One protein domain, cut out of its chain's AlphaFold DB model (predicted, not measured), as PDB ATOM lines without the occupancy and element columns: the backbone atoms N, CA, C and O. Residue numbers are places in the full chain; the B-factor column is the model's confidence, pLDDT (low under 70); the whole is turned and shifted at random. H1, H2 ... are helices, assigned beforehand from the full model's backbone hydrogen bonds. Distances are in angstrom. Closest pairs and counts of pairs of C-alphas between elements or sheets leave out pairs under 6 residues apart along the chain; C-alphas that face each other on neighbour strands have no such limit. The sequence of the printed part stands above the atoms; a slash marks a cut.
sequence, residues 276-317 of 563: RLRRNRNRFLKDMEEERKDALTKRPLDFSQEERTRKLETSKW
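This is residues 276 to 317 of the 563 residues of an uncharacterized protein of Oncopeltus fasciatus (UniProt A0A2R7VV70). Two helices make a wide, open V, with H1 as one arm and H2 as the other, and a long looped link, residues 292 to 302, at the corner where the arms come near each other. Most of each helix stands free, and the middle between the far ends of the arms is empty. The printed part has 42 residues with two named helices, H1 then H2, and no named strand; its class is all helix. It is loose, with a radius of gyration of the C-alphas of 12.8 A, and flat, spanning 37 by 26 by 12 A.

Find C-alpha 276 at (128.269, 127.010, 133.347); from there H1, the longest helix, covers residues 276 to 291 and runs 22.4 A to C-alpha 291 at (140.726, 135.826, 149.755). Go on to C-alpha 303 at (132.408, 132.444, 156.682), where H2 begins; it covers residues 303 to 317 and runs 20.1 A to C-alpha 317 at (118.590, 145.361, 163.464).

Start from H1 and look near its last residues: H1 and H2 are close but not clearly touching, with 1 pair of C-alphas within 8 A. That closest pair is the C-alphas of Glu 289 and Phe 303, 7.1 A apart. The lines of the two helices are about perpendicular, at 89 degrees, and their centres are 21.1 A apart. In H1 and H2 every backbone O i to N i+4 pair is within hydrogen-bond range. Residues 276 to 288 of H1 and residues 304 to 317 of H2 stand free.

Look at Arg 276 and Lys 316 for the two C-alphas farthest apart, 37.0 A. The printed part has no cut, and the link from H1 to H2, 11 residues, is long. In the B-factor column the mean pLDDT of the printed part is 71.1; you will find residue 282 and residues 284 to 303 under 70.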
ATOM      1  N   ARG A 276     126.939 126.381 133.375       74.19
ATOM      2  CA  ARG A 276     128.269 127.010 133.347       74.19
ATOM      3  C   ARG A 276     128.283 128.352 134.088       74.19
ATOM      4  O   ARG A 276     129.210 128.614 134.853       74.19
ATOM      5  N   LEU A 277     127.240 129.174 133.935       73.12
ATOM      6  CA  LEU A 277     127.080 130.436 134.670       73.12
ATOM      7  C   LEU A 277     126.894 130.210 136.180       73.12
ATOM      8  O   LEU A 277     127.523 130.906 136.976       73.12
ATOM      9  N   ARG A 278     126.092 129.214 136.591       74.56
ATOM     10  CA  ARG A 278     125.952 128.827 138.008       74.56
ATOM     11  C   ARG A 278     127.289 128.370 138.599       74.56
ATOM     12  O   ARG A 278     127.653 128.830 139.676       74.56
ATOM     13  N   ARG A 279     128.060 127.529 137.897       74.75
ATOM     14  CA  ARG A 279     129.383 127.079 138.371       74.75
ATOM     15  C   ARG A 279     130.409 128.208 138.407       74.75
ATOM     16  O   ARG A 279     131.172 128.275 139.362       74.75
ATOM     17  N   ASN A 280     130.410 129.115 137.428       75.69
ATOM     18  CA  ASN A 280     131.285 130.288 137.440       75.69
ATOM     19  C   ASN A 280     130.961 131.222 138.621       75.69
ATOM     20  O   ASN A 280     131.866 131.570 139.373       75.69
ATOM     21  N   ARG A 281     129.676 131.523 138.867       71.62
ATOM     22  CA  ARG A 281     129.237 132.294 140.041       71.62
ATOM     23  C   ARG A 281     129.628 131.616 141.358       71.62
ATOM     24  O   ARG A 281     130.094 132.297 142.263       71.62
ATOM     25  N   ASN A 282     129.484 130.294 141.458       69.94
ATOM     26  CA  ASN A 282     129.874 129.551 142.658       69.94
ATOM     27  C   ASN A 282     131.400 129.523 142.864       69.94
ATOM     28  O   ASN A 282     131.842 129.588 144.005       69.94
ATOM     29  N   ARG A 283     132.207 129.475 141.791       73.69
ATOM     30  CA  ARG A 283     133.671 129.627 141.886       73.69
ATOM     31  C   ARG A 283     134.058 131.034 142.327       73.69
ATOM     32  O   ARG A 283     134.768 131.157 143.307       73.69
ATOM     33  N   PHE A 284     133.502 132.074 141.706       66.44
ATOM     34  CA  PHE A 284     133.774 133.462 142.095       66.44
ATOM     35  C   PHE A 284     133.408 133.747 143.560       66.44
ATOM     36  O   PHE A 284     134.152 134.426 144.259       66.44
ATOM     37  N   LEU A 285     132.288 133.198 144.052       64.50
ATOM     38  CA  LEU A 285     131.921 133.291 145.468       64.50
ATOM     39  C   LEU A 285     132.919 132.566 146.382       64.50
ATOM     40  O   LEU A 285     133.217 133.091 147.447       64.50
ATOM     41  N   LYS A 286     133.459 131.419 145.956       65.31
ATOM     42  CA  LYS A 286     134.450 130.647 146.715       65.31
ATOM     43  C   LYS A 286     135.855 131.267 146.687       65.31
ATOM     44  O   LYS A 286     136.531 131.308 147.705       65.31
ATOM     45  N   ASP A 287     136.281 131.833 145.565       62.25
ATOM     46  CA  ASP A 287     137.552 132.566 145.484       62.25
ATOM     47  C   ASP A 287     137.490 133.822 146.389       62.25
ATOM     48  O   ASP A 287     138.427 134.139 147.120       62.25
ATOM     49  N   MET A 288     136.317 134.467 146.447       60.16
ATOM     50  CA  MET A 288     135.975 135.532 147.401       60.16
ATOM     51  C   MET A 288     135.844 135.078 148.872       60.16
ATOM     52  O   MET A 288     135.869 135.938 149.761       60.16
ATOM     53  N   GLU A 289     135.706 133.771 149.113       57.72
ATOM     54  CA  GLU A 289     135.681 133.097 150.423       57.72
ATOM     55  C   GLU A 289     137.115 132.807 150.916       57.72
ATOM     56  O   GLU A 289     137.420 132.931 152.097       57.72
ATOM     57  N   GLU A 290     138.047 132.497 150.010       57.50
ATOM     58  CA  GLU A 290     139.447 132.204 150.362       57.50
ATOM     59  C   GLU A 290     140.338 133.470 150.445       57.50
ATOM     60  O   GLU A 290     141.366 133.473 151.137       57.50
ATOM     61  N   GLU A 291     139.947 134.575 149.791       57.16
ATOM     62  CA  GLU A 291     140.726 135.826 149.755       57.16
ATOM     63  C   GLU A 291     140.473 136.772 150.952       57.16
ATOM     64  O   GLU A 291     141.398 137.453 151.409       57.16
ATOM     65  N   ARG A 292     139.259 136.795 151.525       58.00
ATOM     66  CA  ARG A 292     138.941 137.631 152.702       58.00
ATOM     67  C   ARG A 292     139.474 137.004 153.987       58.00
ATOM     68  O   ARG A 292     138.776 136.300 154.707       58.00
ATOM     69  N   LYS A 293     140.730 137.298 154.299       62.75
ATOM     70  CA  LYS A 293     141.331 136.994 155.605       62.75
ATOM     71  C   LYS A 293     140.970 138.081 156.607       62.75
ATOM     72  O   LYS A 293     140.918 139.255 156.243       62.75
ATOM     73  N   ASP A 294     140.769 137.698 157.866       63.03
ATOM     74  CA  ASP A 294     140.569 138.657 158.958       63.03
ATOM     75  C   ASP A 294     141.725 139.673 158.973       63.03
ATOM     76  O   ASP A 294     142.899 139.298 159.038       63.03
ATOM     77  N   ALA A 295     141.388 140.964 158.908       60.97
ATOM     78  CA  ALA A 295     142.355 142.052 158.826       60.97
ATOM     79  C   ALA A 295     143.313 142.095 160.030       60.97
ATOM     80  O   ALA A 295     144.446 142.560 159.882       60.97
ATOM     81  N   LEU A 296     142.889 141.597 161.201       57.22
ATOM     82  CA  LEU A 296     143.693 141.624 162.421       57.22
ATOM     83  C   LEU A 296     144.523 140.345 162.620       57.22
ATOM     84  O   LEU A 296     145.698 140.439 162.975       57.22
ATOM     85  N   THR A 297     143.960 139.153 162.375       60.97
ATOM     86  CA  THR A 297     144.675 137.878 162.609       60.97
ATOM     87  C   THR A 297     145.251 137.211 161.358       60.97
ATOM     88  O   THR A 297     146.016 136.254 161.489       60.97
ATOM     89  N   LYS A 298     144.911 137.681 160.148       62.78
ATOM     90  CA  LYS A 298     145.268 137.090 158.838       62.78
ATOM     91  C   LYS A 298     144.881 135.614 158.662       62.78
ATOM     92  O   LYS A 298     145.313 134.975 157.698       62.78
ATOM     93  N   ARG A 299     144.067 135.068 159.567       68.06
ATOM     94  CA  ARG A 299     143.479 133.735 159.435       68.06
ATOM     95  C   ARG A 299     142.432 133.749 158.314       68.06
ATOM     96  O   ARG A 299     141.846 134.808 158.068       68.06
ATOM     97  N   PRO A 300     142.201 132.614 157.625       63.50
ATOM     98  CA  PRO A 300     141.006 132.475 156.800       63.50
ATOM     99  C   PRO A 300     139.793 132.769 157.686       63.50
ATOM    100  O   PRO A 300     139.684 132.223 158.786       63.50
ATOM    101  N   LEU A 301     138.956 133.704 157.247       65.75
ATOM    102  CA  LEU A 301     137.761 134.104 157.974       65.75
ATOM    103  C   LEU A 301     136.775 132.930 157.924       65.75
ATOM    104  O   LEU A 301     136.524 132.392 156.849       65.75
ATOM    105  N   ASP A 302     136.253 132.481 159.068       69.19
ATOM    106  CA  ASP A 302     135.224 131.437 159.066       69.19
ATOM    107  C   ASP A 302     133.909 132.067 158.599       69.19
ATOM    108  O   ASP A 302     133.159 132.645 159.389       69.19
ATOM    109  N   PHE A 303     133.637 131.956 157.301       62.69
ATOM    110  CA  PHE A 303     132.408 132.444 156.682       62.69
ATOM    111  C   PHE A 303     131.159 131.837 157.308       62.69
ATOM    112  O   PHE A 303     130.131 132.500 157.363       62.69
ATOM    113  N   SER A 304     131.223 130.617 157.847       73.25
ATOM    114  CA  SER A 304     130.083 130.043 158.555       73.25
ATOM    115  C   SER A 304     129.830 130.771 159.881       73.25
ATOM    116  O   SER A 304     128.681 130.887 160.312       73.25
ATOM    117  N   GLN A 305     130.872 131.286 160.538       76.31
ATOM    118  CA  GLN A 305     130.748 132.113 161.736       76.31
ATOM    119  C   GLN A 305     130.326 133.547 161.382       76.31
ATOM    120  O   GLN A 305     129.376 134.046 161.982       76.31
ATOM    121  N   GLU A 306     130.948 134.178 160.380       77.31
ATOM    122  CA  GLU A 306     130.612 135.538 159.918       77.31
ATOM    123  C   GLU A 306     129.180 135.625 159.365       77.31
ATOM    124  O   GLU A 306     128.440 136.552 159.677       77.31
ATOM    125  N   GLU A 307     128.737 134.642 158.580       78.94
ATOM    126  CA  GLU A 307     127.370 134.572 158.057       78.94
ATOM    127  C   GLU A 307     126.351 134.403 159.197       78.94
ATOM    128  O   GLU A 307     125.249 134.948 159.126       78.94
ATOM    129  N   ARG A 308     126.712 133.693 160.280       78.69
ATOM    130  CA  ARG A 308     125.880 133.594 161.491       78.69
ATOM    131  C   ARG A 308     125.854 134.911 162.267       78.69
ATOM    132  O   ARG A 308     124.763 135.337 162.635       78.69
ATOM    133  N   THR A 309     126.987 135.583 162.489       80.81
ATOM    134  CA  THR A 309     126.997 136.879 163.197       80.81
ATOM    135  C   THR A 309     126.302 137.962 162.380       80.81
ATOM    136  O   THR A 309     125.426 138.630 162.914       80.81
ATOM    137  N   ARG A 310     126.553 138.054 161.067       85.50
ATOM    138  CA  ARG A 310     125.832 138.948 160.147       85.50
ATOM    139  C   ARG A 310     124.328 138.680 160.166       85.50
ATOM    140  O   ARG A 310     123.560 139.637 160.186       85.50
ATOM    141  N   LYS A 311     123.879 137.417 160.190       88.25
ATOM    142  CA  LYS A 311     122.447 137.080 160.319       88.25
ATOM    143  C   LYS A 311     121.863 137.473 161.670       88.25
ATOM    144  O   LYS A 311     120.759 137.995 161.687       88.25
ATOM    145  N   LEU A 312     122.594 137.291 162.769       85.38
ATOM    146  CA  LEU A 312     122.158 137.701 164.110       85.38
ATOM    147  C   LEU A 312     122.147 139.229 164.291       85.38
ATOM    148  O   LEU A 312     121.271 139.774 164.952       85.38
ATOM    149  N   GLU A 313     123.093 139.944 163.686       85.81
ATOM    150  CA  GLU A 313     123.161 141.408 163.713       85.81
ATOM    151  C   GLU A 313     122.086 142.035 162.823       85.81
ATOM    152  O   GLU A 313     121.412 142.973 163.243       85.81
ATOM    153  N   THR A 314     121.869 141.487 161.622       84.31
ATOM    154  CA  THR A 314     120.769 141.916 160.744       84.31
ATOM    155  C   THR A 314     119.408 141.534 161.318       84.31
ATOM    156  O   THR A 314     118.512 142.369 161.271       84.31
ATOM    157  N   SER A 315     119.239 140.359 161.938       81.94
ATOM    158  CA  SER A 315     117.991 140.021 162.634       81.94
ATOM    159  C   SER A 315     117.754 140.939 163.827       81.94
ATOM    160  O   SER A 315     116.644 141.424 163.977       81.94
ATOM    161  N   LYS A 316     118.786 141.269 164.615       87.25
ATOM    162  CA  LYS A 316     118.694 142.237 165.719       87.25
ATOM    163  C   LYS A 316     118.375 143.655 165.232       87.25
ATOM    164  O   LYS A 316     117.626 144.369 165.887       87.25
ATOM    165  N   TRP A 317     118.918 144.075 164.089       88.06
ATOM    166  CA  TRP A 317     118.590 145.361 163.464       88.06
ATOM    167  C   TRP A 317     117.141 145.384 162.957       88.06
ATOM    168  O   TRP A 317     116.418 146.347 163.207       88.06
TER     169      TRP A 317